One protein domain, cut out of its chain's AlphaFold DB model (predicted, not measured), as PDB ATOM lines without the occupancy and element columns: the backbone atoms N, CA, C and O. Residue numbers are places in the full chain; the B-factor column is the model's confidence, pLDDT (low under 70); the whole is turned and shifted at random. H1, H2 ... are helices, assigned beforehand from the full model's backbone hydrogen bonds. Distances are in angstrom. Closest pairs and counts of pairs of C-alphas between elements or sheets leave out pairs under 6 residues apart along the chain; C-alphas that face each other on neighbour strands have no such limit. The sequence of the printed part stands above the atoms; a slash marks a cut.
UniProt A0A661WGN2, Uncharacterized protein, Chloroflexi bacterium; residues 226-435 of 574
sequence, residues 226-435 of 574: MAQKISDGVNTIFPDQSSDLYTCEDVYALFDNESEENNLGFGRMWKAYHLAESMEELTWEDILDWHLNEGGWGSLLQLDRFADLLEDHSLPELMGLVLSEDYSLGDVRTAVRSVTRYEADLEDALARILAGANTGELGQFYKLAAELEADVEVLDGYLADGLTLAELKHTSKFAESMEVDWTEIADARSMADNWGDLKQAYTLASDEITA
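AT A GLANCE: This is residues 226 to 435 of the 574 residues of an uncharacterized protein of Chloroflexi bacterium (UniProt A0A661WGN2). Picture a long, narrow solenoid of helices, wound back and forth in two rows: H1, H3, H5, H7, H9, H11 and H13 follow one another along one row, and H2, H4, H6, H8, H10 and H12 along the other. Each helix lies slantwise to the long axis, and the chain steps from row to row at each link. The printed part has 210 residues with thirteen named helices, in the order H1 to H13, and no named strand, in the class all helix. It is extended, with a radius of gyration of the C-alphas of 26.4 A, and its C-alphas span 89 by 31 by 22 A, a rod.

HOW THE PARTS SIT: Begin at H7, residues 329 to 342, and H9, residues 359 to 372, the two hubs, which touch four helices each. They touch each other at C-alphas 334 and 359, the closest, 5.9 A apart, at a shallow tilt of 17 degrees, the same way. H8, residues 346 to 354, touches H7 at a steep tilt of 48 degrees, opposite ways, with the C-alphas of Ala 335 and Ala 349 closest at 5.1 A. H8 and H9 are a helical hairpin but only just touch, with 3 pairs of C-alphas within 8 A, Ala 349 and Leu 362 the closest at 7.4 A. Toward lower numbers, look for H5, residues 297 to 307, which touches H6, residues 315 to 323, with C-alphas 307 and 315 closest at 5.2 A. H7 only just touches both, with 3 pairs of C-alphas within 8 A each: C-alphas 306 and 336 of H5 and H7 are closest at 6.9 A, and C-alphas 322 and 329 of H6 and H7 at 6.3 A. H3, residues 266 to 276, and H5 are near each other. H3 touches H4, residues 284 to 292, with C-alphas 276 and 284 closest at 5.6 A, and H1, residues 226 to 237, with C-alphas 230 and 270 closest at 6.2 A. H2, residues 248 to 256, touches H1 through residues 227 to 231 of H1 alone, C-alphas 228 and 248 being closest at 5.0 A. Toward higher numbers, H10, residues 376 to 384, and H9 touch only at the corner, and only just, with 3 pairs of C-alphas within 8 A and C-alphas 369 and 376 closest at 6.3 A. H11, residues 389 to 402, touches H9, with C-alphas 368 and 393 closest at 6.8 A, and H12, residues 406 to 415, with C-alphas 396 and 406 closest at 5.0 A. H13, residues 419 to 428, and H12 touch only at the corner, and only just, with 3 pairs of C-alphas within 8 A and C-alphas 413 and 422 closest at 6.8 A. Among the pairs that are apart are H1 and H13. Every O i to N i+4 pair is within hydrogen-bond range in H1 to H4, H6 to H11 and H13; in H5 it is 6 of 7 and in H12 4 of 6.

IN THESE COORDINATES: Find C-alpha 329 at (5.802, -21.887, -5.912); from there H7 runs 19.8 A to C-alpha 342. H9 and H11 are 19.9 A each. H1 begins at C-alpha 226, (17.469, -30.030, 22.792), and measures 16.8 A, and H13 ends at C-alpha 428, (-3.448, 6.128, -50.305).

THE WHOLE: The C-alphas farthest apart, those of Glu 249 and Glu 432, are 89.3 A apart. The printed part has no cut and no long link. Look for pLDDT under 70 at residues 237 to 246, 255 to 264 and 266; the mean of the printed part is 85.6.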
ATOM      1  N   MET A 226      17.834 -30.808  23.987       72.81
ATOM      2  CA  MET A 226      17.469 -30.030  22.792       72.81
ATOM      3  C   MET A 226      16.115 -29.334  22.919       72.81
ATOM      4  O   MET A 226      15.969 -28.257  22.353       72.81
ATOM      5  N   ALA A 227      15.154 -29.917  23.644       74.25
ATOM      6  CA  ALA A 227      13.870 -29.270  23.900       74.25
ATOM      7  C   ALA A 227      14.079 -28.024  24.772       74.25
ATOM      8  O   ALA A 227      13.597 -26.955  24.408       74.25
ATOM      9  N   GLN A 228      14.924 -28.122  25.811       80.00
ATOM     10  CA  GLN A 228      15.345 -26.964  26.610       80.00
ATOM     11  C   GLN A 228      15.977 -25.888  25.729       80.00
ATOM     12  O   GLN A 228      15.581 -24.732  25.764       80.00
ATOM     13  N   LYS A 229      16.946 -26.278  24.893       81.12
ATOM     14  CA  LYS A 229      17.675 -25.341  24.036       81.12
ATOM     15  C   LYS A 229      16.757 -24.605  23.054       81.12
ATOM     16  O   LYS A 229      16.972 -23.427  22.789       81.12
ATOM     17  N   ILE A 230      15.776 -25.304  22.482       80.00
ATOM     18  CA  ILE A 230      14.780 -24.713  21.580       80.00
ATOM     19  C   ILE A 230      13.854 -23.776  22.362       80.00
ATOM     20  O   ILE A 230      13.677 -22.649  21.922       80.00
ATOM     21  N   SER A 231      13.328 -24.199  23.517       80.38
ATOM     22  CA  SER A 231      12.488 -23.367  24.395       80.38
ATOM     23  C   SER A 231      13.202 -22.068  24.789       80.38
ATOM     24  O   SER A 231      12.675 -20.982  24.552       80.38
ATOM     25  N   ASP A 232      14.443 -22.158  25.276       82.00
ATOM     26  CA  ASP A 232      15.260 -20.993  25.637       82.00
ATOM     27  C   ASP A 232      15.484 -20.066  24.431       82.00
ATOM     28  O   ASP A 232      15.377 -18.844  24.546       82.00
ATOM     29  N   GLY A 233      15.786 -20.642  23.261       79.94
ATOM     30  CA  GLY A 233      16.002 -19.894  22.024       79.94
ATOM     31  C   GLY A 233      14.747 -19.150  21.571       79.94
ATOM     32  O   GLY A 233      14.773 -17.930  21.423       79.94
ATOM     33  N   VAL A 234      13.642 -19.868  21.379       76.31
ATOM     34  CA  VAL A 234      12.368 -19.304  20.907       76.31
ATOM     35  C   VAL A 234      11.900 -18.197  21.855       76.31
ATOM     36  O   VAL A 234      11.677 -17.072  21.415       76.31
ATOM     37  N   ASN A 235      11.889 -18.442  23.166       74.25
ATOM     38  CA  ASN A 235      11.488 -17.432  24.152       74.25
ATOM     39  C   ASN A 235      12.406 -16.191  24.178       74.25
ATOM     40  O   ASN A 235      12.000 -15.140  24.665       74.25
ATOM     41  N   THR A 236      13.638 -16.284  23.661       76.81
ATOM     42  CA  THR A 236      14.569 -15.144  23.581       76.81
ATOM     43  C   THR A 236      14.245 -14.197  22.421       76.81
ATOM     44  O   THR A 236      14.465 -12.992  22.542       76.81
ATOM     45  N   ILE A 237      13.732 -14.712  21.300       67.06
ATOM     46  CA  ILE A 237      13.443 -13.915  20.093       67.06
ATOM     47  C   ILE A 237      12.031 -13.314  20.143       67.06
ATOM     48  O   ILE A 237      11.783 -12.288  19.514       67.06
ATOM     49  N   PHE A 238      11.130 -13.891  20.945       58.66
ATOM     50  CA  PHE A 238       9.712 -13.525  20.979       58.66
ATOM     51  C   PHE A 238       9.238 -13.009  22.351       58.66
ATOM     52  O   PHE A 238       8.446 -13.677  23.008       58.66
ATOM     53  N   PRO A 239       9.652 -11.812  22.808       49.78
ATOM     54  CA  PRO A 239       9.061 -11.228  24.011       49.78
ATOM     55  C   PRO A 239       7.603 -10.759  23.808       49.78
ATOM     56  O   PRO A 239       6.870 -10.694  24.792       49.78
ATOM     57  N   ASP A 240       7.170 -10.483  22.564       49.78
ATOM     58  CA  ASP A 240       5.899  -9.787  22.279       49.78
ATOM     59  C   ASP A 240       4.978 -10.458  21.221       49.78
ATOM     60  O   ASP A 240       3.942  -9.880  20.886       49.78
ATOM     61  N   GLN A 241       5.323 -11.629  20.658       46.41
ATOM     62  CA  GLN A 241       4.604 -12.197  19.491       46.41
ATOM     63  C   GLN A 241       4.088 -13.641  19.616       46.41
ATOM     64  O   GLN A 241       3.279 -14.033  18.778       46.41
ATOM     65  N   SER A 242       4.484 -14.433  20.618       45.91
ATOM     66  CA  SER A 242       3.814 -15.718  20.859       45.91
ATOM     67  C   SER A 242       2.589 -15.508  21.747       45.91
ATOM     68  O   SER A 242       2.559 -14.627  22.611       45.91
ATOM     69  N   SER A 243       1.549 -16.313  21.530       48.72
ATOM     70  CA  SER A 243       0.375 -16.298  22.408       48.72
ATOM     71  C   SER A 243       0.697 -16.825  23.816       48.72
ATOM     72  O   SER A 243       0.047 -16.390  24.766       48.72
ATOM     73  N   ASP A 244       1.748 -17.654  23.949       55.16
ATOM     74  CA  ASP A 244       2.244 -18.253  25.195       55.16
ATOM     75  C   ASP A 244       3.781 -18.442  25.186       55.16
ATOM     76  O   ASP A 244       4.396 -18.625  24.135       55.16
ATOM     77  N   LEU A 245       4.424 -18.402  26.363       62.47
ATOM     78  CA  LEU A 245       5.837 -18.783  26.527       62.47
ATOM     79  C   LEU A 245       5.973 -20.305  26.401       62.47
ATOM     80  O   LEU A 245       5.287 -21.029  27.117       62.47
ATOM     81  N   TYR A 246       6.905 -20.780  25.577       67.62
ATOM     82  CA  TYR A 246       7.122 -22.214  25.382       67.62
ATOM     83  C   TYR A 246       7.930 -22.802  26.528       67.62
ATOM     84  O   TYR A 246       9.109 -22.466  26.681       67.62
ATOM     85  N   THR A 247       7.359 -23.710  27.314       74.25
ATOM     86  CA  THR A 247       8.155 -24.508  28.250       74.25
ATOM     87  C   THR A 247       8.922 -25.601  27.505       74.25
ATOM     88  O   THR A 247       8.704 -25.871  26.320       74.25
ATOM     89  N   CYS A 248       9.861 -26.250  28.193       72.44
ATOM     90  CA  CYS A 248      10.487 -27.431  27.618       72.44
ATOM     91  C   CYS A 248       9.463 -28.544  27.349       72.44
ATOM     92  O   CYS A 248       9.575 -29.229  26.330       72.44
ATOM     93  N   GLU A 249       8.480 -28.726  28.237       71.88
ATOM     94  CA  GLU A 249       7.435 -29.731  28.051       71.88
ATOM     95  C   GLU A 249       6.623 -29.463  26.778       71.88
ATOM     96  O   GLU A 249       6.351 -30.406  26.038       71.88
ATOM     97  N   ASP A 250       6.334 -28.197  26.460       75.50
ATOM     98  CA  ASP A 250       5.620 -27.819  25.233       75.50
ATOM     99  C   ASP A 250       6.412 -28.199  23.970       75.50
ATOM    100  O   ASP A 250       5.889 -28.821  23.043       75.50
ATOM    101  N   VAL A 251       7.715 -27.898  23.950       74.75
ATOM    102  CA  VAL A 251       8.602 -28.259  22.828       74.75
ATOM    103  C   VAL A 251       8.773 -29.774  22.713       74.75
ATOM    104  O   VAL A 251       8.868 -30.315  21.609       74.75
ATOM    105  N   TYR A 252       8.829 -30.478  23.842       72.94
ATOM    106  CA  TYR A 252       8.908 -31.935  23.851       72.94
ATOM    107  C   TYR A 252       7.599 -32.573  23.366       72.94
ATOM    108  O   TYR A 252       7.648 -33.537  22.612       72.94
ATOM    109  N   ALA A 253       6.440 -32.004  23.696       74.06
ATOM    110  CA  ALA A 253       5.145 -32.475  23.207       74.06
ATOM    111  C   ALA A 253       4.990 -32.314  21.682       74.06
ATOM    112  O   ALA A 253       4.423 -33.188  21.026       74.06
ATOM    113  N   LEU A 254       5.551 -31.250  21.090       71.88
ATOM    114  CA  LEU A 254       5.627 -31.090  19.627       71.88
ATOM    115  C   LEU A 254       6.488 -32.177  18.958       71.88
ATOM    116  O   LEU A 254       6.232 -32.555  17.815       71.88
ATOM    117  N   PHE A 255       7.496 -32.685  19.672       67.06
ATOM    118  CA  PHE A 255       8.311 -33.822  19.243       67.06
ATOM    119  C   PHE A 255       7.618 -35.173  19.472       67.06
ATOM    120  O   PHE A 255       7.764 -36.075  18.662       67.06
ATOM    121  N   ASP A 256       6.880 -35.360  20.561       63.06
ATOM    122  CA  ASP A 256       6.338 -36.675  20.942       63.06
ATOM    123  C   ASP A 256       4.924 -36.949  20.398       63.06
ATOM    124  O   ASP A 256       4.285 -37.931  20.757       63.06
ATOM    125  N   ASN A 257       4.405 -36.088  19.517       58.22
ATOM    126  CA  ASN A 257       3.060 -36.253  18.973       58.22
ATOM    127  C   ASN A 257       2.968 -37.574  18.167       58.22
ATOM    128  O   ASN A 257       3.480 -37.677  17.049       58.22
ATOM    129  N   GLU A 258       2.339 -38.597  18.767       45.84
ATOM    130  CA  GLU A 258       2.333 -40.025  18.378       45.84
ATOM    131  C   GLU A 258       1.724 -40.341  16.993       45.84
ATOM    132  O   GLU A 258       1.688 -41.501  16.572       45.84
ATOM    133  N   SER A 259       1.237 -39.350  16.240       50.25
ATOM    134  CA  SER A 259       0.818 -39.560  14.852       50.25
ATOM    135  C   SER A 259       2.041 -39.516  13.930       50.25
ATOM    136  O   SER A 259       2.578 -38.443  13.656       50.25
ATOM    137  N   GLU A 260       2.465 -40.680  13.432       51.56
ATOM    138  CA  GLU A 260       3.692 -40.905  12.643       51.56
ATOM    139  C   GLU A 260       3.866 -40.029  11.370       51.56
ATOM    140  O   GLU A 260       4.931 -40.071  10.758       51.56
ATOM    141  N   GLU A 261       2.887 -39.204  10.977       49.78
ATOM    142  CA  GLU A 261       2.980 -38.289   9.822       49.78
ATOM    143  C   GLU A 261       3.439 -36.854  10.167       49.78
ATOM    144  O   GLU A 261       4.048 -36.214   9.312       49.78
ATOM    145  N   ASN A 262       3.272 -36.372  11.409       51.72
ATOM    146  CA  ASN A 262       3.522 -34.962  11.786       51.72
ATOM    147  C   ASN A 262       4.608 -34.759  12.856       51.72
ATOM    148  O   ASN A 262       4.716 -33.689  13.455       51.72
ATOM    149  N   ASN A 263       5.435 -35.773  13.108       57.75
ATOM    150  CA  ASN A 263       6.465 -35.686  14.134       57.75
ATOM    151  C   ASN A 263       7.617 -34.746  13.692       57.75
ATOM    152  O   ASN A 263       8.438 -35.067  12.819       57.75
ATOM    153  N   LEU A 264       7.668 -33.548  14.281       63.59
ATOM    154  CA  LEU A 264       8.715 -32.559  14.039       63.59
ATOM    155  C   LEU A 264       9.964 -32.943  14.838       63.59
ATOM    156  O   LEU A 264      10.111 -32.612  16.005       63.59
ATOM    157  N   GLY A 265      10.931 -33.610  14.205       71.75
ATOM    158  CA  GLY A 265      12.212 -33.882  14.868       71.75
ATOM    159  C   GLY A 265      12.908 -32.595  15.354       71.75
ATOM    160  O   GLY A 265      12.877 -31.577  14.659       71.75
ATOM    161  N   PHE A 266      13.626 -32.644  16.487       69.19
ATOM    162  CA  PHE A 266      14.332 -31.479  17.072       69.19
ATOM    163  C   PHE A 266      15.196 -30.687  16.078       69.19
ATOM    164  O   PHE A 266      15.312 -29.469  16.183       69.19
ATOM    165  N   GLY A 267      15.790 -31.350  15.082       72.12
ATOM    166  CA  GLY A 267      16.561 -30.672  14.037       72.12
ATOM    167  C   GLY A 267      15.725 -29.737  13.151       72.12
ATOM    168  O   GLY A 267      16.224 -28.691  12.744       72.12
ATOM    169  N   ARG A 268      14.462 -30.083  12.870       78.75
ATOM    170  CA  ARG A 268      13.529 -29.247  12.095       78.75
ATOM    171  C   ARG A 268      13.077 -28.042  12.917       78.75
ATOM    172  O   ARG A 268      13.161 -26.924  12.423       78.75
ATOM    173  N   MET A 269      12.734 -28.254  14.186       80.25
ATOM    174  CA  MET A 269      12.396 -27.172  15.121       80.25
ATOM    175  C   MET A 269      13.548 -26.181  15.325       80.25
ATOM    176  O   MET A 269      13.353 -24.969  15.268       80.25
ATOM    177  N   TRP A 270      14.776 -26.684  15.480       81.38
ATOM    178  CA  TRP A 270      15.967 -25.838  15.589       81.38
ATOM    179  C   TRP A 270      16.268 -25.076  14.289       81.38
ATOM    180  O   TRP A 270      16.767 -23.951  14.313       81.38
ATOM    181  N   LYS A 271      15.952 -25.661  13.127       83.81
ATOM    182  CA  LYS A 271      16.066 -24.964  11.842       83.81
ATOM    183  C   LYS A 271      15.029 -23.847  11.706       83.81
ATOM    184  O   LYS A 271      15.399 -22.787  11.210       83.81
ATOM    185  N   ALA A 272      13.793 -24.072  12.153       84.88
ATOM    186  CA  ALA A 272      12.749 -23.048  12.196       84.88
ATOM    187  C   ALA A 272      13.164 -21.864  13.080       84.88
ATOM    188  O   ALA A 272      13.072 -20.724  12.643       84.88
ATOM    189  N   TYR A 273      13.736 -22.139  14.259       84.94
ATOM    190  CA  TYR A 273      14.302 -21.113  15.144       84.94
ATOM    191  C   TYR A 273      15.327 -20.221  14.419       84.94
ATOM    192  O   TYR A 273      15.206 -19.002  14.413       84.94
ATOM    193  N   HIS A 274      16.297 -20.819  13.720       85.62
ATOM    194  CA  HIS A 274      17.298 -20.046  12.976       85.62
ATOM    195  C   HIS A 274      16.739 -19.261  11.783       85.62
ATOM    196  O   HIS A 274      17.392 -18.336  11.313       85.62
ATOM    197  N   LEU A 275      15.595 -19.667  11.228       86.81
ATOM    198  CA  LEU A 275      14.933 -18.910  10.165       86.81
ATOM    199  C   LEU A 275      14.172 -17.720  10.749       86.81
ATOM    200  O   LEU A 275      14.304 -16.625  10.213       86.81
ATOM    201  N   ALA A 276      13.492 -17.914  11.882       86.06
ATOM    202  CA  ALA A 276      12.854 -16.842  12.643       86.06
ATOM    203  C   ALA A 276      13.848 -15.745  13.068       86.06
ATOM    204  O   ALA A 276      13.509 -14.572  13.035       86.06
ATOM    205  N   GLU A 277      15.107 -16.093  13.377       85.50
ATOM    206  CA  GLU A 277      16.173 -15.100  13.637       85.50
ATOM    207  C   GLU A 277      16.425 -14.137  12.466       85.50
ATOM    208  O   GLU A 277      16.969 -13.054  12.668       85.50
ATOM    209  N   SER A 278      16.104 -14.554  11.242       85.62
ATOM    210  CA  SER A 278      16.372 -13.794  10.017       85.62
ATOM    211  C   SER A 278      15.125 -13.252   9.322       85.62
ATOM    212  O   SER A 278      15.265 -12.374   8.479       85.62
ATOM    213  N   MET A 279      13.941 -13.778   9.641       86.62
ATOM    214  CA  MET A 279      12.670 -13.458   8.989       86.62
ATOM    215  C   MET A 279      11.792 -12.684   9.971       86.62
ATOM    216  O   MET A 279      11.013 -13.278  10.707       86.62
ATOM    217  N   GLU A 280      11.937 -11.358   9.995       81.62
ATOM    218  CA  GLU A 280      11.266 -10.485  10.977       81.62
ATOM    219  C   GLU A 280       9.729 -10.469  10.844       81.62
ATOM    220  O   GLU A 280       9.032 -10.082  11.780       81.62
ATOM    221  N   GLU A 281       9.196 -10.894   9.694       83.06
ATOM    222  CA  GLU A 281       7.755 -10.920   9.407       83.06
ATOM    223  C   GLU A 281       7.037 -12.190   9.887       83.06
ATOM    224  O   GLU A 281       5.808 -12.233   9.855       83.06
ATOM    225  N   LEU A 282       7.776 -13.225  10.304       87.12
ATOM    226  CA  LEU A 282       7.209 -14.519  10.686       87.12
ATOM    227  C   LEU A 282       7.542 -14.890  12.124       87.12
ATOM    228  O   LEU A 282       8.669 -14.728  12.595       87.12
ATOM    229  N   THR A 283       6.575 -15.513  12.790       85.81
ATOM    230  CA  THR A 283       6.819 -16.168  14.069       85.81
ATOM    231  C   THR A 283       7.433 -17.555  13.869       85.81
ATOM    232  O   THR A 283       7.370 -18.164  12.796       85.81
ATOM    233  N   TRP A 284       8.028 -18.102  14.930       84.50
ATOM    234  CA  TRP A 284       8.495 -19.491  14.919       84.50
ATOM    235  C   TRP A 284       7.356 -20.486  14.645       84.50
ATOM    236  O   TRP A 284       7.588 -21.501  13.986       84.50
ATOM    237  N   GLU A 285       6.137 -20.167  15.091       81.38
ATOM    238  CA  GLU A 285       4.921 -20.948  14.842       81.38
ATOM    239  C   GLU A 285       4.561 -20.959  13.356       81.38
ATOM    240  O   GLU A 285       4.389 -22.038  12.795       81.38
ATOM    241  N   ASP A 286       4.555 -19.797  12.697       87.81
ATOM    242  CA  ASP A 286       4.247 -19.686  11.261       87.81
ATOM    243  C   ASP A 286       5.219 -20.518  10.411       87.81
ATOM    244  O   ASP A 286       4.839 -21.191   9.449       87.81
ATOM    245  N   ILE A 287       6.500 -20.513  10.789       88.12
ATOM    246  CA  ILE A 287       7.554 -21.269  10.103       88.12
ATOM    247  C   ILE A 287       7.399 -22.781  10.326       88.12
ATOM    248  O   ILE A 287       7.698 -23.577   9.426       88.12
ATOM    249  N   LEU A 288       6.963 -23.199  11.516       83.88
ATOM    250  CA  LEU A 288       6.671 -24.601  11.804       83.88
ATOM    251  C   LEU A 288       5.415 -25.079  11.082       83.88
ATOM    252  O   LEU A 288       5.452 -26.153  10.480       83.88
ATOM    253  N   ASP A 289       4.347 -24.287  11.103       85.69
ATOM    254  CA  ASP A 289       3.086 -24.591  10.430       85.69
ATOM    255  C   ASP A 289       3.290 -24.712   8.918       85.69
ATOM    256  O   ASP A 289       2.880 -25.701   8.310       85.69
ATOM    257  N   TRP A 290       4.061 -23.800   8.316       87.94
ATOM    258  CA  TRP A 290       4.493 -23.929   6.923       87.94
ATOM    259  C   TRP A 290       5.107 -25.300   6.636       87.94
ATOM    260  O   TRP A 290       4.799 -25.933   5.628       87.94
ATOM    261  N   HIS A 291       5.984 -25.776   7.520       84.38
ATOM    262  CA  HIS A 291       6.669 -27.045   7.317       84.38
ATOM    263  C   HIS A 291       5.776 -28.270   7.549       84.38
ATOM    264  O   HIS A 291       5.984 -29.299   6.901       84.38
ATOM    265  N   LEU A 292       4.807 -28.167   8.461       78.50
ATOM    266  CA  LEU A 292       3.791 -29.192   8.707       78.50
ATOM    267  C   LEU A 292       2.834 -29.335   7.518       78.50
ATOM    268  O   LEU A 292       2.480 -30.454   7.163       78.50
ATOM    269  N   ASN A 293       2.508 -28.237   6.837       81.25
ATOM    270  CA  ASN A 293       1.708 -28.226   5.606       81.25
ATOM    271  C   ASN A 293       2.543 -28.556   4.346       81.25
ATOM    272  O   ASN A 293       2.360 -27.971   3.283       81.25
ATOM    273  N   GLU A 294       3.514 -29.469   4.473       78.25
ATOM    274  CA  GLU A 294       4.434 -29.923   3.410       78.25
ATOM    275  C   GLU A 294       5.327 -28.833   2.772       78.25
ATOM    276  O   GLU A 294       6.071 -29.085   1.814       78.25
ATOM    277  N   GLY A 295       5.344 -27.623   3.332       80.44
ATOM    278  CA  GLY A 295       6.185 -26.525   2.884       80.44
ATOM    279  C   GLY A 295       7.679 -26.809   3.075       80.44
ATOM    280  O   GLY A 295       8.187 -27.107   4.159       80.44
ATOM    281  N   GLY A 296       8.454 -26.691   1.996       85.12
ATOM    282  CA  GLY A 296       9.908 -26.862   2.045       85.12
ATOM    283  C   GLY A 296      10.643 -25.622   2.572       85.12
ATOM    284  O   GLY A 296      10.291 -24.495   2.230       85.12
ATOM    285  N   TRP A 297      11.755 -25.811   3.294       85.88
ATOM    286  CA  TRP A 297      12.635 -24.707   3.730       85.88
ATOM    287  C   TRP A 297      13.168 -23.861   2.567       85.88
ATOM    288  O   TRP A 297      13.288 -22.644   2.665       85.88
ATOM    289  N   GLY A 298      13.508 -24.515   1.452       87.19
ATOM    290  CA  GLY A 298      13.988 -23.827   0.253       87.19
ATOM    291  C   GLY A 298      12.899 -23.003  -0.435       87.19
ATOM    292  O   GLY A 298      13.218 -21.993  -1.057       87.19
ATOM    293  N   SER A 299      11.640 -23.425  -0.302       90.06
ATOM    294  CA  SER A 299      10.475 -22.689  -0.788       90.06
ATOM    295  C   SER A 299      10.257 -21.432   0.045       90.06
ATOM    296  O   SER A 299      10.157 -20.355  -0.528       90.06
ATOM    297  N   LEU A 300      10.313 -21.548   1.376       92.69
ATOM    298  CA  LEU A 300      10.180 -20.412   2.291       92.69
ATOM    299  C   LEU A 300      11.248 -19.337   2.032       92.69
ATOM    300  O   LEU A 300      10.919 -18.192   1.765       92.69
ATOM    301  N   LEU A 301      12.525 -19.732   1.956       92.06
ATOM    302  CA  LEU A 301      13.635 -18.829   1.598       92.06
ATOM    303  C   LEU A 301      13.507 -18.216   0.196       92.06
ATOM    304  O   LEU A 301      14.194 -17.257  -0.159       92.06
ATOM    305  N   GLN A 302      12.732 -18.841  -0.685       94.94
ATOM    306  CA  GLN A 302      12.453 -18.272  -1.988       94.94
ATOM    307  C   GLN A 302      11.328 -17.242  -1.925       94.94
ATOM    308  O   GLN A 302      11.482 -16.215  -2.577       94.94
ATOM    309  N   LEU A 303      10.263 -17.511  -1.170       95.25
ATOM    310  CA  LEU A 303       9.174 -16.562  -0.941       95.25
ATOM    311  C   LEU A 303       9.667 -15.319  -0.199       95.25
ATOM    312  O   LEU A 303       9.335 -14.221  -0.612       95.25
ATOM    313  N   ASP A 304      10.543 -15.485   0.789       94.56
ATOM    314  CA  ASP A 304      11.190 -14.394   1.533       94.56
ATOM    315  C   ASP A 304      11.913 -13.417   0.591       94.56
ATOM    316  O   ASP A 304      11.594 -12.237   0.508       94.56
ATOM    317  N   ARG A 305      12.759 -13.951  -0.298       94.31
ATOM    318  CA  ARG A 305      13.401 -13.146  -1.352       94.31
ATOM    319  C   ARG A 305      12.428 -12.554  -2.370       94.31
ATOM    320  O   ARG A 305      12.832 -11.679  -3.126       94.31
ATOM    321  N   PHE A 306      11.228 -13.111  -2.518       95.75
ATOM    322  CA  PHE A 306      10.212 -12.529  -3.392       95.75
ATOM    323  C   PHE A 306       9.489 -11.385  -2.695       95.75
ATOM    324  O   PHE A 306       9.288 -10.377  -3.356       95.75
ATOM    325  N   ALA A 307       9.182 -11.505  -1.403       94.38
ATOM    326  CA  ALA A 307       8.647 -10.415  -0.594       94.38
ATOM    327  C   ALA A 307       9.610  -9.216  -0.601       94.38
ATOM    328  O   ALA A 307       9.216  -8.120  -0.967       94.38
ATOM    329  N   ASP A 308      10.915  -9.445  -0.410       92.81
ATOM    330  CA  ASP A 308      11.941  -8.390  -0.526       92.81
ATOM    331  C   ASP A 308      11.950  -7.660  -1.885       92.81
ATOM    332  O   ASP A 308      12.404  -6.519  -1.993       92.81
ATOM    333  N   LEU A 309      11.533  -8.341  -2.958       94.06
ATOM    334  CA  LEU A 309      11.461  -7.773  -4.308       94.06
ATOM    335  C   LEU A 309      10.115  -7.100  -4.597       94.06
ATOM    336  O   LEU A 309      10.024  -6.349  -5.569       94.06
ATOM    337  N   LEU A 310       9.084  -7.418  -3.820       93.50
ATOM    338  CA  LEU A 310       7.719  -6.950  -3.985       93.50
ATOM    339  C   LEU A 310       7.403  -5.975  -2.851       93.50
ATOM    340  O   LEU A 310       6.958  -6.382  -1.788       93.50
ATOM    341  N   GLU A 311       7.606  -4.680  -3.093       84.38
ATOM    342  CA  GLU A 311       7.432  -3.643  -2.061       84.38
ATOM    343  C   GLU A 311       6.037  -3.652  -1.401       84.38
ATOM    344  O   GLU A 311       5.912  -3.279  -0.236       84.38
ATOM    345  N   ASP A 312       5.011  -4.111  -2.126       89.25
ATOM    346  CA  ASP A 312       3.610  -4.128  -1.689       89.25
ATOM    347  C   ASP A 312       3.116  -5.500  -1.188       89.25
ATOM    348  O   ASP A 312       1.936  -5.632  -0.859       89.25
ATOM    349  N   HIS A 313       3.977  -6.527  -1.135       93.25
ATOM    350  CA  HIS A 313       3.580  -7.875  -0.713       93.25
ATOM    351  C   HIS A 313       4.519  -8.464   0.334       93.25
ATOM    352  O   HIS A 313       5.709  -8.664   0.100       93.25
ATOM    353  N   SER A 314       3.936  -8.830   1.467       93.31
ATOM    354  CA  SER A 314       4.631  -9.434   2.601       93.31
ATOM    355  C   SER A 314       4.855 -10.940   2.424       93.31
ATOM    356  O   SER A 314       4.155 -11.628   1.668       93.31
ATOM    357  N   LEU A 315       5.819 -11.493   3.160       94.31
ATOM    358  CA  LEU A 315       6.095 -12.929   3.172       94.31
ATOM    359  C   LEU A 315       4.868 -13.768   3.596       94.31
ATOM    360  O   LEU A 315       4.565 -14.738   2.890       94.31
ATOM    361  N   PRO A 316       4.108 -13.415   4.657       93.25
ATOM    362  CA  PRO A 316       2.875 -14.120   5.014       93.25
ATOM    363  C   PRO A 316       1.838 -14.178   3.885       93.25
ATOM    364  O   PRO A 316       1.202 -15.214   3.685       93.25
ATOM    365  N   GLU A 317       1.678 -13.102   3.109       93.88
ATOM    366  CA  GLU A 317       0.738 -13.074   1.978       93.88
ATOM    367  C   GLU A 317       1.161 -14.057   0.884       93.88
ATOM    368  O   GLU A 317       0.346 -14.851   0.405       93.88
ATOM    369  N   LEU A 318       2.451 -14.076   0.535       94.75
ATOM    370  CA  LEU A 318       2.987 -15.013  -0.454       94.75
ATOM    371  C   LEU A 318       2.920 -16.470   0.019       94.75
ATOM    372  O   LEU A 318       2.703 -17.372  -0.793       94.75
ATOM    373  N   MET A 319       3.095 -16.718   1.319       93.88
ATOM    374  CA  MET A 319       2.870 -18.038   1.914       93.88
ATOM    375  C   MET A 319       1.407 -18.453   1.789       93.88
ATOM    376  O   MET A 319       1.138 -19.573   1.358       93.88
ATOM    377  N   GLY A 320       0.474 -17.546   2.089       93.19
ATOM    378  CA  GLY A 320      -0.964 -17.778   1.950       93.19
ATOM    379  C   GLY A 320      -1.371 -18.185   0.531       93.19
ATOM    380  O   GLY A 320      -2.166 -19.108   0.372       93.19
ATOM    381  N   LEU A 321      -0.767 -17.576  -0.498       93.31
ATOM    382  CA  LEU A 321      -1.004 -17.943  -1.902       93.31
ATOM    383  C   LEU A 321      -0.591 -19.383  -2.231       93.31
ATOM    384  O   LEU A 321      -1.244 -20.041  -3.034       93.31
ATOM    385  N   VAL A 322       0.511 -19.868  -1.652       93.06
ATOM    386  CA  VAL A 322       0.982 -21.240  -1.899       93.06
ATOM    387  C   VAL A 322       0.200 -22.248  -1.059       93.06
ATOM    388  O   VAL A 322      -0.107 -23.338  -1.539       93.06
ATOM    389  N   LEU A 323      -0.149 -21.884   0.177       89.94
ATOM    390  CA  LEU A 323      -0.943 -22.722   1.077       89.94
ATOM    391  C   LEU A 323      -2.400 -22.874   0.627       89.94
ATOM    392  O   LEU A 323      -3.035 -23.852   1.006       89.94
ATOM    393  N   SER A 324      -2.937 -21.956  -0.187       89.75
ATOM    394  CA  SER A 324      -4.284 -22.115  -0.751       89.75
ATOM    395  C   SER A 324      -4.380 -23.236  -1.792       89.75
ATOM    396  O   SER A 324      -5.484 -23.587  -2.196       89.75
ATOM    397  N   GLU A 325      -3.240 -23.791  -2.231       86.25
ATOM    398  CA  GLU A 325      -3.100 -24.755  -3.333       86.25
ATOM    399  C   GLU A 325      -3.544 -24.230  -4.712       86.25
ATOM    400  O   GLU A 325      -3.380 -24.927  -5.715       86.25
ATOM    401  N   ASP A 326      -4.036 -22.990  -4.798       88.12
ATOM    402  CA  ASP A 326      -4.399 -22.354  -6.068       88.12
ATOM    403  C   ASP A 326      -3.154 -22.045  -6.911       88.12
ATOM    404  O   ASP A 326      -3.210 -22.050  -8.143       88.12
ATOM    405  N   TYR A 327      -2.019 -21.804  -6.245       92.44
ATOM    406  CA  TYR A 327      -0.756 -21.450  -6.880       92.44
ATOM    407  C   TYR A 327       0.391 -22.316  -6.372       92.44
ATOM    408  O   TYR A 327       0.649 -22.432  -5.175       92.44
ATOM    409  N   SER A 328       1.178 -22.869  -7.292       92.31
ATOM    410  CA  SER A 328       2.456 -23.470  -6.926       92.31
ATOM    411  C   SER A 328       3.525 -22.394  -6.701       92.31
ATOM    412  O   SER A 328       3.479 -21.295  -7.257       92.31
ATOM    413  N   LEU A 329       4.604 -22.739  -5.994       92.62
ATOM    414  CA  LEU A 329       5.802 -21.887  -5.912       92.62
ATOM    415  C   LEU A 329       6.372 -21.519  -7.300       92.62
ATOM    416  O   LEU A 329       7.016 -20.481  -7.475       92.62
ATOM    417  N   GLY A 330       6.185 -22.395  -8.294       92.56
ATOM    418  CA  GLY A 330       6.580 -22.134  -9.677       92.56
ATOM    419  C   GLY A 330       5.749 -21.027 -10.327       92.56
ATOM    420  O   GLY A 330       6.303 -20.231 -11.093       92.56
ATOM    421  N   ASP A 331       4.469 -20.952  -9.976       94.25
ATOM    422  CA  ASP A 331       3.521 -19.950 -10.462       94.25
ATOM    423  C   ASP A 331       3.828 -18.594  -9.837       94.25
ATOM    424  O   ASP A 331       4.091 -17.641 -10.570       94.25
ATOM    425  N   VAL A 332       3.990 -18.537  -8.509       95.12
ATOM    426  CA  VAL A 332       4.421 -17.318  -7.795       95.12
ATOM    427  C   VAL A 332       5.744 -16.797  -8.362       95.12
ATOM    428  O   VAL A 332       5.866 -15.627  -8.714       95.12
ATOM    429  N   ARG A 333       6.736 -17.672  -8.575       95.12
ATOM    430  CA  ARG A 333       8.009 -17.295  -9.218       95.12
ATOM    431  C   ARG A 333       7.812 -16.729 -10.625       95.12
ATOM    432  O   ARG A 333       8.578 -15.861 -11.049       95.12
ATOM    433  N   THR A 334       6.878 -17.284 -11.389       94.19
ATOM    434  CA  THR A 334       6.577 -16.821 -12.747       94.19
ATOM    435  C   THR A 334       5.936 -15.438 -12.714       94.19
ATOM    436  O   THR A 334       6.379 -14.574 -13.467       94.19
ATOM    437  N   ALA A 335       4.992 -15.209 -11.803       95.38
ATOM    438  CA  ALA A 335       4.348 -13.917 -11.603       95.38
ATOM    439  C   ALA A 335       5.351 -12.846 -11.142       95.38
ATOM    440  O   ALA A 335       5.504 -11.830 -11.813       95.38
ATOM    441  N   VAL A 336       6.162 -13.126 -10.111       95.81
ATOM    442  CA  VAL A 336       7.214 -12.217  -9.603       95.81
ATOM    443  C   VAL A 336       8.190 -11.790 -10.705       95.81
ATOM    444  O   VAL A 336       8.640 -10.646 -10.753       95.81
ATOM    445  N   ARG A 337       8.531 -12.688 -11.640       94.06
ATOM    446  CA  ARG A 337       9.380 -12.341 -12.794       94.06
ATOM    447  C   ARG A 337       8.724 -11.344 -13.739       94.06
ATOM    448  O   ARG A 337       9.450 -10.586 -14.374       94.06
ATOM    449  N   SER A 338       7.403 -11.379 -13.876       93.25
ATOM    450  CA  SER A 338       6.666 -10.399 -14.669       93.25
ATOM    451  C   SER A 338       6.640  -9.048 -13.968       93.25
ATOM    452  O   SER A 338       6.987  -8.056 -14.603       93.25
ATOM    453  N   VAL A 339       6.359  -9.028 -12.661       94.00
ATOM    454  CA  VAL A 339       6.380  -7.807 -11.833       94.00
ATOM    455  C   VAL A 339       7.749  -7.130 -11.909       94.00
ATOM    456  O   VAL A 339       7.887  -6.010 -12.378       94.00
ATOM    457  N   THR A 340       8.809  -7.860 -11.565       92.81
ATOM    458  CA  THR A 340      10.172  -7.299 -11.484       92.81
ATOM    459  C   THR A 340      10.776  -6.887 -12.827       92.81
ATOM    460  O   THR A 340      11.715  -6.094 -12.861       92.81
ATOM    461  N   ARG A 341      10.309  -7.453 -13.947       92.88
ATOM    462  CA  ARG A 341      10.889  -7.189 -15.276       92.88
ATOM    463  C   ARG A 341      10.085  -6.200 -16.108       92.88
ATOM    464  O   ARG A 341      10.673  -5.549 -16.972       92.88
ATOM    465  N   TYR A 342       8.774  -6.174 -15.915       91.88
ATOM    466  CA  TYR A 342       7.836  -5.428 -16.748       91.88
ATOM    467  C   TYR A 342       6.914  -4.524 -15.930       91.88
ATOM    468  O   TYR A 342       5.987  -3.980 -16.513       91.88
ATOM    469  N   GLU A 343       7.146  -4.392 -14.618       91.00
ATOM    470  CA  GLU A 343       6.308  -3.603 -13.700       91.00
ATOM    471  C   GLU A 343       4.833  -4.041 -13.744       91.00
ATOM    472  O   GLU A 343       3.915  -3.243 -13.601       91.00
ATOM    473  N   ALA A 344       4.607  -5.337 -13.986       92.25
ATOM    474  CA  ALA A 344       3.273  -5.919 -14.008       92.25
ATOM    475  C   ALA A 344       2.657  -5.953 -12.602       92.25
ATOM    476  O   ALA A 344       3.377  -6.105 -11.616       92.25
ATOM    477  N   ASP A 345       1.330  -5.910 -12.530       93.56
ATOM    478  CA  ASP A 345       0.587  -6.193 -11.303       93.56
ATOM    479  C   ASP A 345       0.663  -7.694 -10.951       93.56
ATOM    480  O   ASP A 345       0.542  -8.561 -11.828       93.56
ATOM    481  N   LEU A 346       0.919  -8.017  -9.677       94.75
ATOM    482  CA  LEU A 346       1.101  -9.406  -9.241       94.75
ATOM    483  C   LEU A 346      -0.209 -10.200  -9.316       94.75
ATOM    484  O   LEU A 346      -0.185 -11.365  -9.720       94.75
ATOM    485  N   GLU A 347      -1.329  -9.589  -8.930       94.19
ATOM    486  CA  GLU A 347      -2.639 -10.239  -8.891       94.19
ATOM    487  C   GLU A 347      -3.113 -10.575 -10.309       94.19
ATOM    488  O   GLU A 347      -3.512 -11.715 -10.565       94.19
ATOM    489  N   ASP A 348      -2.958  -9.652 -11.264       94.88
ATOM    490  CA  ASP A 348      -3.231  -9.910 -12.686       94.88
ATOM    491  C   ASP A 348      -2.334 -11.032 -13.238       94.88
ATOM    492  O   ASP A 348      -2.810 -11.950 -13.917       94.88
ATOM    493  N   ALA A 349      -1.039 -11.027 -12.901       95.38
ATOM    494  CA  ALA A 349      -0.112 -12.064 -13.354       95.38
ATOM    495  C   ALA A 349      -0.488 -13.454 -12.826       95.38
ATOM    496  O   ALA A 349      -0.431 -14.434 -13.577       95.38
ATOM    497  N   LEU A 350      -0.897 -13.547 -11.560       95.44
ATOM    498  CA  LEU A 350      -1.386 -14.785 -10.950       95.44
ATOM    499  C   LEU A 350      -2.716 -15.230 -11.570       95.44
ATOM    500  O   LEU A 350      -2.840 -16.393 -11.958       95.44
ATOM    501  N   ALA A 351      -3.668 -14.316 -11.769       94.38
ATOM    502  CA  ALA A 351      -4.957 -14.617 -12.394       94.38
ATOM    503  C   ALA A 351      -4.796 -15.195 -13.811       94.38
ATOM    504  O   ALA A 351      -5.473 -16.160 -14.181       94.38
ATOM    505  N   ARG A 352      -3.847 -14.674 -14.599       94.31
ATOM    506  CA  ARG A 352      -3.517 -15.216 -15.929       94.31
ATOM    507  C   ARG A 352      -2.919 -16.617 -15.861       94.31
ATOM    508  O   ARG A 352      -3.255 -17.458 -16.695       94.31
ATOM    509  N   ILE A 353      -2.052 -16.889 -14.885       94.81
ATOM    510  CA  ILE A 353      -1.498 -18.235 -14.677       94.81
ATOM    511  C   ILE A 353      -2.617 -19.213 -14.304       94.81
ATOM    512  O   ILE A 353      -2.687 -20.299 -14.880       94.81
ATOM    513  N   LEU A 354      -3.541 -18.802 -13.431       93.75
ATOM    514  CA  LEU A 354      -4.716 -19.597 -13.065       93.75
ATOM    515  C   LEU A 354      -5.628 -19.871 -14.275       93.75
ATOM    516  O   LEU A 354      -6.186 -20.960 -14.409       93.75
ATOM    517  N   ALA A 355      -5.721 -18.920 -15.212       91.94
ATOM    518  CA  ALA A 355      -6.402 -19.094 -16.497       91.94
ATOM    519  C   ALA A 355      -5.646 -20.007 -17.491       91.94
ATOM    520  O   ALA A 355      -6.156 -20.293 -18.578       91.94
ATOM    521  N   GLY A 356      -4.457 -20.497 -17.127       91.69
ATOM    522  CA  GLY A 356      -3.661 -21.457 -17.892       91.69
ATOM    523  C   GLY A 356      -2.495 -20.854 -18.674       91.69
ATOM    524  O   GLY A 356      -1.872 -21.576 -19.457       91.69
ATOM    525  N   ALA A 357      -2.179 -19.567 -18.490       90.94
ATOM    526  CA  ALA A 357      -1.043 -18.945 -19.163       90.94
ATOM    527  C   ALA A 357       0.279 -19.548 -18.674       90.94
ATOM    528  O   ALA A 357       0.571 -19.584 -17.478       90.94
ATOM    529  N   ASN A 358       1.131 -19.977 -19.605       89.94
ATOM    530  CA  ASN A 358       2.480 -20.416 -19.251       89.94
ATOM    531  C   ASN A 358       3.463 -19.233 -19.136       89.94
ATOM    532  O   ASN A 358       3.224 -18.136 -19.639       89.94
ATOM    533  N   THR A 359       4.638 -19.472 -18.541       87.31
ATOM    534  CA  THR A 359       5.703 -18.462 -18.359       87.31
ATOM    535  C   THR A 359       6.080 -17.717 -19.647       87.31
ATOM    536  O   THR A 359       6.421 -16.534 -19.608       87.31
ATOM    537  N   GLY A 360       6.075 -18.405 -20.791       88.00
ATOM    538  CA  GLY A 360       6.424 -17.818 -22.081       88.00
ATOM    539  C   GLY A 360       5.341 -16.881 -22.609       88.00
ATOM    540  O   GLY A 360       5.668 -15.795 -23.082       88.00
ATOM    541  N   GLU A 361       4.077 -17.286 -22.501       90.12
ATOM    542  CA  GLU A 361       2.907 -16.480 -22.877       90.12
ATOM    543  C   GLU A 361       2.805 -15.229 -22.008       90.12
ATOM    544  O   GLU A 361       2.740 -14.122 -22.537       90.12
ATOM    545  N   LEU A 362       2.917 -15.399 -20.688       93.88
ATOM    546  CA  LEU A 362       2.873 -14.310 -19.716       93.88
ATOM    547  C   LEU A 362       3.973 -13.270 -19.989       93.88
ATOM    548  O   LEU A 362       3.721 -12.070 -20.073       93.88
ATOM    549  N   GLY A 363       5.205 -13.738 -20.215       90.94
ATOM    550  CA  GLY A 363       6.330 -12.860 -20.526       90.94
ATOM    551  C   GLY A 363       6.206 -12.160 -21.882       90.94
ATOM    552  O   GLY A 363       6.665 -11.031 -22.018       90.94
ATOM    553  N   GLN A 364       5.609 -12.798 -22.896       92.50
ATOM    554  CA  GLN A 364       5.339 -12.146 -24.185       92.50
ATOM    555  C   GLN A 364       4.257 -11.076 -24.063       92.50
ATOM    556  O   GLN A 364       4.403 -10.021 -24.678       92.50
ATOM    557  N   PHE A 365       3.222 -11.345 -23.267       95.25
ATOM    558  CA  PHE A 365       2.123 -10.428 -23.004       95.25
ATOM    559  C   PHE A 365       2.616  -9.143 -22.327       95.25
ATOM    560  O   PHE A 365       2.548  -8.079 -22.937       95.25
ATOM    561  N   TYR A 366       3.223  -9.235 -21.137       95.69
ATOM    562  CA  TYR A 366       3.681  -8.037 -20.414       95.69
ATOM    563  C   TYR A 366       4.823  -7.314 -21.112       95.69
ATOM    564  O   TYR A 366       4.903  -6.091 -21.075       95.69
ATOM    565  N   LYS A 367       5.692  -8.050 -21.815       94.31
ATOM    566  CA  LYS A 367       6.699  -7.413 -22.661       94.31
ATOM    567  C   LYS A 367       6.052  -6.557 -23.746       94.31
ATOM    568  O   LYS A 367       6.568  -5.484 -24.029       94.31
ATOM    569  N   LEU A 368       4.992  -7.049 -24.387       94.00
ATOM    570  CA  LEU A 368       4.289  -6.286 -25.410       94.00
ATOM    571  C   LEU A 368       3.556  -5.089 -24.798       94.00
ATOM    572  O   LEU A 368       3.646  -4.009 -25.364       94.00
ATOM    573  N   ALA A 369       2.909  -5.261 -23.642       94.75
ATOM    574  CA  ALA A 369       2.259  -4.168 -22.918       94.75
ATOM    575  C   ALA A 369       3.240  -3.032 -22.596       94.75
ATOM    576  O   ALA A 369       2.993  -1.881 -22.944       94.75
ATOM    577  N   ALA A 370       4.410  -3.380 -22.051       92.38
ATOM    578  CA  ALA A 370       5.474  -2.423 -21.763       92.38
ATOM    579  C   ALA A 370       6.086  -1.799 -23.036       92.38
ATOM    580  O   ALA A 370       6.396  -0.616 -23.041       92.38
ATOM    581  N   GLU A 371       6.260  -2.568 -24.123       91.88
ATOM    582  CA  GLU A 371       6.727  -2.042 -25.423       91.88
ATOM    583  C   GLU A 371       5.731  -1.043 -26.041       91.88
ATOM    584  O   GLU A 371       6.148  -0.149 -26.770       91.88
ATOM    585  N   LEU A 372       4.435  -1.220 -25.778       91.81
ATOM    586  CA  LEU A 372       3.354  -0.379 -26.292       91.81
ATOM    587  C   LEU A 372       2.983   0.782 -25.365       91.81
ATOM    588  O   LEU A 372       2.146   1.593 -25.756       91.81
ATOM    589  N   GLU A 373       3.554   0.835 -24.156       91.19
ATOM    590  CA  GLU A 373       3.128   1.739 -23.077       91.19
ATOM    591  C   GLU A 373       1.602   1.695 -22.858       91.19
ATOM    592  O   GLU A 373       0.949   2.715 -22.645       91.19
ATOM    593  N   ALA A 374       1.022   0.497 -22.965       91.62
ATOM    594  CA  ALA A 374      -0.417   0.292 -22.956       91.62
ATOM    595  C   ALA A 374      -0.878  -0.415 -21.682       91.62
ATOM    596  O   ALA A 374      -0.260  -1.388 -21.240       91.62
ATOM    597  N   ASP A 375      -2.012   0.040 -21.150       92.50
ATOM    598  CA  ASP A 375      -2.678  -0.619 -20.035       92.50
ATOM    599  C   ASP A 375      -3.077  -2.048 -20.421       92.50
ATOM    600  O   ASP A 375      -3.577  -2.320 -21.517       92.50
ATOM    601  N   VAL A 376      -2.886  -2.970 -19.483       93.62
ATOM    602  CA  VAL A 376      -3.152  -4.404 -19.656       93.62
ATOM    603  C   VAL A 376      -4.596  -4.673 -20.103       93.62
ATOM    604  O   VAL A 376      -4.826  -5.486 -21.000       93.62
ATOM    605  N   GLU A 377      -5.554  -3.926 -19.552       92.88
ATOM    606  CA  GLU A 377      -6.979  -4.014 -19.896       92.88
ATOM    607  C   GLU A 377      -7.258  -3.657 -21.367       92.88
ATOM    608  O   GLU A 377      -8.125  -4.257 -22.005       92.88
ATOM    609  N   VAL A 378      -6.502  -2.707 -21.935       93.69
ATOM    610  CA  VAL A 378      -6.638  -2.304 -23.345       93.69
ATOM    611  C   VAL A 378      -6.168  -3.432 -24.259       93.69
ATOM    612  O   VAL A 378      -6.845  -3.758 -25.236       93.69
ATOM    613  N   LEU A 379      -5.039  -4.069 -23.932       93.62
ATOM    614  CA  LEU A 379      -4.565  -5.237 -24.678       93.62
ATOM    615  C   LEU A 379      -5.562  -6.393 -24.615       93.62
ATOM    616  O   LEU A 379      -5.832  -7.004 -25.649       93.62
ATOM    617  N   ASP A 380      -6.119  -6.681 -23.439       93.56
ATOM    618  CA  ASP A 380      -7.120  -7.740 -23.288       93.56
ATOM    619  C   ASP A 380      -8.369  -7.483 -24.138       93.56
ATOM    620  O   ASP A 380      -8.906  -8.429 -24.715       93.56
ATOM    621  N   GLY A 381      -8.788  -6.221 -24.293       93.69
ATOM    622  CA  GLY A 381      -9.863  -5.836 -25.211       93.69
ATOM    623  C   GLY A 381      -9.586  -6.279 -26.651       93.69
ATOM    624  O   GLY A 381     -10.389  -6.992 -27.250       93.69
ATOM    625  N   TYR A 382      -8.404  -5.959 -27.181       93.75
ATOM    626  CA  TYR A 382      -8.020  -6.373 -28.535       93.75
ATOM    627  C   TYR A 382      -7.864  -7.889 -28.689       93.75
ATOM    628  O   TYR A 382      -8.200  -8.445 -29.739       93.75
ATOM    629  N   LEU A 383      -7.355  -8.574 -27.662       92.25
ATOM    630  CA  LEU A 383      -7.274 -10.035 -27.667       92.25
ATOM    631  C   LEU A 383      -8.672 -10.672 -27.670       92.25
ATOM    632  O   LEU A 383      -8.895 -11.653 -28.384       92.25
ATOM    633  N   ALA A 384      -9.619 -10.105 -26.919       92.50
ATOM    634  CA  ALA A 384     -11.014 -10.540 -26.904       92.50
ATOM    635  C   ALA A 384     -11.710 -10.314 -28.259       92.50
ATOM    636  O   ALA A 384     -12.508 -11.156 -28.678       92.50
ATOM    637  N   ASP A 385     -11.338  -9.255 -28.981       90.62
ATOM    638  CA  ASP A 385     -11.784  -8.979 -30.356       90.62
ATOM    639  C   ASP A 385     -11.129  -9.896 -31.410       90.62
ATOM    640  O   ASP A 385     -11.451  -9.842 -32.600       90.62
ATOM    641  N   GLY A 386     -10.249 -10.805 -30.978       89.75
ATOM    642  CA  GLY A 386      -9.684 -11.876 -31.793       89.75
ATOM    643  C   GLY A 386      -8.316 -11.571 -32.396       89.75
ATOM    644  O   GLY A 386      -7.802 -12.405 -33.146       89.75
ATOM    645  N   LEU A 387      -7.701 -10.427 -32.074       91.31
ATOM    646  CA  LEU A 387      -6.309 -10.180 -32.446       91.31
ATOM    647  C   LEU A 387      -5.389 -11.079 -31.620       91.31
ATOM    648  O   LEU A 387      -5.607 -11.344 -30.442       91.31
ATOM    649  N   THR A 388      -4.306 -11.538 -32.235       92.56
ATOM    650  CA  THR A 388      -3.251 -12.270 -31.522       92.56
ATOM    651  C   THR A 388      -2.148 -11.330 -31.027       92.56
ATOM    652  O   THR A 388      -1.893 -10.285 -31.624       92.56
ATOM    653  N   LEU A 389      -1.384 -11.732 -30.002       92.62
ATOM    654  CA  LEU A 389      -0.192 -10.981 -29.556       92.62
ATOM    655  C   LEU A 389       0.829 -10.752 -30.683       92.62
ATOM    656  O   LEU A 389       1.500  -9.723 -30.735       92.62
ATOM    657  N   ALA A 390       0.945 -11.704 -31.612       91.81
ATOM    658  CA  ALA A 390       1.805 -11.562 -32.782       91.81
ATOM    659  C   ALA A 390       1.287 -10.487 -33.749       91.81
ATOM    660  O   ALA A 390       2.088  -9.744 -34.319       91.81
ATOM    661  N   GLU A 391      -0.033 -10.391 -33.921       91.81
ATOM    662  CA  GLU A 391      -0.660  -9.334 -34.710       91.81
ATOM    663  C   GLU A 391      -0.517  -7.975 -34.036       91.81
ATOM    664  O   GLU A 391      -0.089  -7.052 -34.715       91.81
ATOM    665  N   LEU A 392      -0.740  -7.858 -32.725       93.50
ATOM    666  CA  LEU A 392      -0.527  -6.613 -31.970       93.50
ATOM    667  C   LEU A 392       0.940  -6.151 -31.994       93.50
ATOM    668  O   LEU A 392       1.255  -4.975 -32.164       93.50
ATOM    669  N   LYS A 393       1.897  -7.078 -31.945       93.44
ATOM    670  CA  LYS A 393       3.306  -6.719 -32.168       93.44
ATOM    671  C   LYS A 393       3.560  -6.225 -33.596       93.44
ATOM    672  O   LYS A 393       4.458  -5.414 -33.830       93.44
ATOM    673  N   HIS A 394       2.824  -6.746 -34.573       92.12
ATOM    674  CA  HIS A 394       2.920  -6.291 -35.953       92.12
ATOM    675  C   HIS A 394       2.211  -4.942 -36.161       92.12
ATOM    676  O   HIS A 394       2.729  -4.133 -36.930       92.12
ATOM    677  N   THR A 395       1.102  -4.662 -35.458       91.69
ATOM    678  CA  THR A 395       0.427  -3.350 -35.492       91.69
ATOM    679  C   THR A 395       1.372  -2.273 -34.980       91.69
ATOM    680  O   THR A 395       1.586  -1.310 -35.700       91.69
ATOM    681  N   SER A 396       2.042  -2.495 -33.845       91.75
ATOM    682  CA  SER A 396       3.078  -1.605 -33.291       91.75
ATOM    683  C   SER A 396       4.140  -1.206 -34.324       91.75
ATOM    684  O   SER A 396       4.313  -0.033 -34.640       91.75
ATOM    685  N   LYS A 397       4.807  -2.192 -34.939       92.56
ATOM    686  CA  LYS A 397       5.852  -1.933 -35.949       92.56
ATOM    687  C   LYS A 397       5.325  -1.210 -37.179       92.56
ATOM    688  O   LYS A 397       6.054  -0.471 -37.838       92.56
ATOM    689  N   PHE A 398       4.086  -1.505 -37.553       91.81
ATOM    690  CA  PHE A 398       3.444  -0.845 -38.673       91.81
ATOM    691  C   PHE A 398       3.112   0.613 -38.325       91.81
ATOM    692  O   PHE A 398       3.403   1.495 -39.131       91.81
ATOM    693  N   ALA A 399       2.603   0.861 -37.119       91.88
ATOM    694  CA  ALA A 399       2.283   2.176 -36.580       91.88
ATOM    695  C   ALA A 399       3.524   3.076 -36.515       91.88
ATOM    696  O   ALA A 399       3.504   4.173 -37.067       91.88
ATOM    697  N   GLU A 400       4.650   2.555 -36.011       91.50
ATOM    698  CA  GLU A 400       5.951   3.244 -36.043       91.50
ATOM    699  C   GLU A 400       6.348   3.670 -37.464       91.50
ATOM    700  O   GLU A 400       6.857   4.768 -37.673       91.50
ATOM    701  N   SER A 401       6.117   2.810 -38.463       90.69
ATOM    702  CA  SER A 401       6.483   3.108 -39.854       90.69
ATOM    703  C   SER A 401       5.592   4.154 -40.525       90.69
ATOM    704  O   SER A 401       6.004   4.745 -41.522       90.69
ATOM    705  N   MET A 402       4.379   4.339 -40.003       87.69
ATOM    706  CA  MET A 402       3.385   5.288 -40.503       87.69
ATOM    707  C   MET A 402       3.279   6.539 -39.622       87.69
ATOM    708  O   MET A 402       2.529   7.440 -39.971       87.69
ATOM    709  N   GLU A 403       4.039   6.603 -38.521       90.38
ATOM    710  CA  GLU A 403       4.003   7.686 -37.527       90.38
ATOM    711  C   GLU A 403       2.594   7.925 -36.943       90.38
ATOM    712  O   GLU A 403       2.194   9.061 -36.694       90.38
ATOM    713  N   VAL A 404       1.842   6.843 -36.717       90.19
ATOM    714  CA  VAL A 404       0.502   6.863 -36.098       90.19
ATOM    715  C   VAL A 404       0.478   6.030 -34.820       90.19
ATOM    716  O   VAL A 404       1.404   5.262 -34.556       90.19
ATOM    717  N   ASP A 405      -0.584   6.177 -34.028       91.75
ATOM    718  CA  ASP A 405      -0.772   5.372 -32.824       91.75
ATOM    719  C   ASP A 405      -1.063   3.903 -33.176       91.75
ATOM    720  O   ASP A 405      -1.710   3.586 -34.181       91.75
ATOM    721  N   TRP A 406      -0.566   2.978 -32.357       92.88
ATOM    722  CA  TRP A 406      -0.746   1.554 -32.606       92.88
ATOM    723  C   TRP A 406      -2.205   1.108 -32.453       92.88
ATOM    724  O   TRP A 406      -2.593   0.160 -33.143       92.88
ATOM    725  N   THR A 407      -3.010   1.778 -31.616       92.81
ATOM    726  CA  THR A 407      -4.439   1.473 -31.447       92.81
ATOM    727  C   THR A 407      -5.206   1.790 -32.722       92.81
ATOM    728  O   THR A 407      -6.051   1.007 -33.135       92.81
ATOM    729  N   GLU A 408      -4.841   2.864 -33.429       91.00
ATOM    730  CA  GLU A 408      -5.448   3.216 -34.718       91.00
ATOM    731  C   GLU A 408      -5.217   2.107 -35.759       91.00
ATOM    732  O   GLU A 408      -6.136   1.682 -36.464       91.00
ATOM    733  N   ILE A 409      -3.994   1.568 -35.806       92.38
ATOM    734  CA  ILE A 409      -3.658   0.431 -36.671       92.38
ATOM    735  C   ILE A 409      -4.383  -0.843 -36.225       92.38
ATOM    736  O   ILE A 409      -4.802  -1.628 -37.080       92.38
ATOM    737  N   ALA A 410      -4.510  -1.084 -34.918       91.88
ATOM    738  CA  ALA A 410      -5.204  -2.250 -34.371       91.88
ATOM    739  C   ALA A 410      -6.710  -2.217 -34.680       91.88
ATOM    740  O   ALA A 410      -7.262  -3.224 -35.128       91.88
ATOM    741  N   ASP A 411      -7.344  -1.054 -34.568       90.19
ATOM    742  CA  ASP A 411      -8.741  -0.842 -34.947       90.19
ATOM    743  C   ASP A 411      -8.925  -1.054 -36.454       90.19
ATOM    744  O   ASP A 411      -9.773  -1.840 -36.889       90.19
ATOM    745  N   ALA A 412      -8.077  -0.429 -37.279       89.62
ATOM    746  CA  ALA A 412      -8.119  -0.572 -38.734       89.62
ATOM    747  C   ALA A 412      -7.823  -2.009 -39.197       89.62
ATOM    748  O   ALA A 412      -8.330  -2.458 -40.228       89.62
ATOM    749  N   ARG A 413      -7.035  -2.772 -38.431       90.06
ATOM    750  CA  ARG A 413      -6.736  -4.180 -38.717       90.06
ATOM    751  C   ARG A 413      -7.996  -5.044 -38.719       90.06
ATOM    752  O   ARG A 413      -8.047  -5.966 -39.536       90.06
ATOM    753  N   SER A 414      -8.983  -4.736 -37.873       83.12
ATOM    754  CA  SER A 414     -10.284  -5.426 -37.846       83.12
ATOM    755  C   SER A 414     -11.109  -5.192 -39.122       83.12
ATOM    756  O   SER A 414     -11.886  -6.054 -39.526       83.12
ATOM    757  N   MET A 415     -10.894  -4.053 -39.792       85.31
ATOM    758  CA  MET A 415     -11.577  -3.659 -41.032       85.31
ATOM    759  C   MET A 415     -10.861  -4.159 -42.294       85.31
ATOM    760  O   MET A 415     -11.428  -4.122 -43.383       85.31
ATOM    761  N   ALA A 416      -9.607  -4.598 -42.171       85.75
ATOM    762  CA  ALA A 416      -8.784  -5.036 -43.290       85.75
ATOM    763  C   ALA A 416      -8.794  -6.563 -43.453       85.75
ATOM    764  O   ALA A 416      -8.517  -7.305 -42.509       85.75
ATOM    765  N   ASP A 417      -8.960  -7.042 -44.687       85.50
ATOM    766  CA  ASP A 417      -8.857  -8.475 -45.000       85.50
ATOM    767  C   ASP A 417      -7.439  -9.020 -44.759       85.50
ATOM    768  O   ASP A 417      -7.242 -10.150 -44.306       85.50
ATOM    769  N   ASN A 418      -6.416  -8.219 -45.070       89.50
ATOM    770  CA  ASN A 418      -5.013  -8.582 -44.898       89.50
ATOM    771  C   ASN A 418      -4.114  -7.345 -44.706       89.50
ATOM    772  O   ASN A 418      -4.468  -6.218 -45.047       89.50
ATOM    773  N   TRP A 419      -2.892  -7.576 -44.218       89.06
ATOM    774  CA  TRP A 419      -1.877  -6.534 -44.002       89.06
ATOM    775  C   TRP A 419      -1.482  -5.757 -45.266       89.06
ATOM    776  O   TRP A 419      -1.035  -4.613 -45.179       89.06
ATOM    777  N   GLY A 420      -1.613  -6.372 -46.442       89.69
ATOM    778  CA  GLY A 420      -1.324  -5.724 -47.717       89.69
ATOM    779  C   GLY A 420      -2.342  -4.642 -48.065       89.69
ATOM    780  O   GLY A 420      -1.948  -3.603 -48.598       89.69
ATOM    781  N   ASP A 421      -3.615  -4.868 -47.742       90.25
ATOM    782  CA  ASP A 421      -4.683  -3.888 -47.933       90.25
ATOM    783  C   ASP A 421      -4.580  -2.763 -46.906       90.25
ATOM    784  O   ASP A 421      -4.575  -1.599 -47.295       90.25
ATOM    785  N   LEU A 422      -4.332  -3.089 -45.633       92.62
ATOM    786  CA  LEU A 422      -4.048  -2.091 -44.592       92.62
ATOM    787  C   LEU A 422      -2.906  -1.151 -45.008       92.62
ATOM    788  O   LEU A 422      -3.055   0.069 -45.006       92.62
ATOM    789  N   LYS A 423      -1.786  -1.714 -45.477       91.62
ATOM    790  CA  LYS A 423      -0.646  -0.922 -45.955       91.62
ATOM    791  C   LYS A 423      -1.002  -0.007 -47.120       91.62
ATOM    792  O   LYS A 423      -0.546   1.134 -47.175       91.62
ATOM    793  N   GLN A 424      -1.765  -0.516 -48.078       91.81
ATOM    794  CA  GLN A 424      -2.169   0.267 -49.240       91.81
ATOM    795  C   GLN A 424      -3.148   1.375 -48.865       91.81
ATOM    796  O   GLN A 424      -3.003   2.468 -49.401       91.81
ATOM    797  N   ALA A 425      -4.083   1.122 -47.948       92.56
ATOM    798  CA  ALA A 425      -5.013   2.128 -47.451       92.56
ATOM    799  C   ALA A 425      -4.264   3.302 -46.808       92.56
ATOM    800  O   ALA A 425      -4.446   4.433 -47.244       92.56
ATOM    801  N   TYR A 426      -3.324   3.039 -45.893       91.81
ATOM    802  CA  TYR A 426      -2.493   4.090 -45.283       91.81
ATOM    803  C   TYR A 426      -1.580   4.816 -46.285       91.81
ATOM    804  O   TYR A 426      -1.305   5.996 -46.124       91.81
ATOM    805  N   THR A 427      -1.141   4.148 -47.358       90.81
ATOM    806  CA  THR A 427      -0.351   4.803 -48.423       90.81
ATOM    807  C   THR A 427      -1.206   5.708 -49.322       90.81
ATOM    808  O   THR A 427      -0.682   6.617 -49.960       90.81
ATOM    809  N   LEU A 428      -2.504   5.414 -49.443       90.81
ATOM    810  CA  LEU A 428      -3.448   6.128 -50.305       90.81
ATOM    811  C   LEU A 428      -4.281   7.177 -49.562       90.81
ATOM    812  O   LEU A 428      -4.929   7.989 -50.222       90.81
ATOM    813  N   ALA A 429      -4.285   7.129 -48.231       90.31
ATOM    814  CA  ALA A 429      -4.956   8.101 -47.387       90.31
ATOM    815  C   ALA A 429      -4.422   9.515 -47.659       90.31
ATOM    816  O   ALA A 429      -3.245   9.717 -47.972       90.31
ATOM    817  N   SER A 430      -5.311  10.493 -47.553       88.75
ATOM    818  CA  SER A 430      -5.021  11.912 -47.736       88.75
ATOM    819  C   SER A 430      -5.808  12.729 -46.712       88.75
ATOM    820  O   SER A 430      -6.609  12.183 -45.957       88.75
ATOM    821  N   ASP A 431      -5.636  14.050 -46.715       86.38
ATOM    822  CA  ASP A 431      -6.427  14.947 -45.861       86.38
ATOM    823  C   ASP A 431      -7.945  14.872 -46.144       86.38
ATOM    824  O   ASP A 431      -8.751  15.325 -45.332       86.38
ATOM    825  N   GLU A 432      -8.343  14.325 -47.298       87.06
ATOM    826  CA  GLU A 432      -9.741  14.234 -47.738       87.06
ATOM    827  C   GLU A 432     -10.383  12.873 -47.454       87.06
ATOM    828  O   GLU A 432     -11.608  12.786 -47.394       87.06
ATOM    829  N   ILE A 433      -9.578  11.817 -47.301       89.62
ATOM    830  CA  ILE A 433     -10.070  10.464 -47.048       89.62
ATOM    831  C   ILE A 433      -9.106   9.686 -46.158       89.62
ATOM    832  O   ILE A 433      -7.907   9.561 -46.425       89.62
ATOM    833  N   THR A 434      -9.658   9.123 -45.093       90.62
ATOM    834  CA  THR A 434      -8.905   8.363 -44.099       90.62
ATOM    835  C   THR A 434      -8.625   6.936 -44.568       90.62
ATOM    836  O   THR A 434      -9.347   6.365 -45.391       90.62
ATOM    837  N   ALA A 435      -7.595   6.303 -44.000       90.00
ATOM    838  CA  ALA A 435      -7.298   4.898 -44.276       90.00
ATOM    839  C   ALA A 435      -8.486   3.978 -43.925       90.00
ATOM    840  O   ALA A 435      -8.770   3.041 -44.669       90.00
TER     841      ALA A 435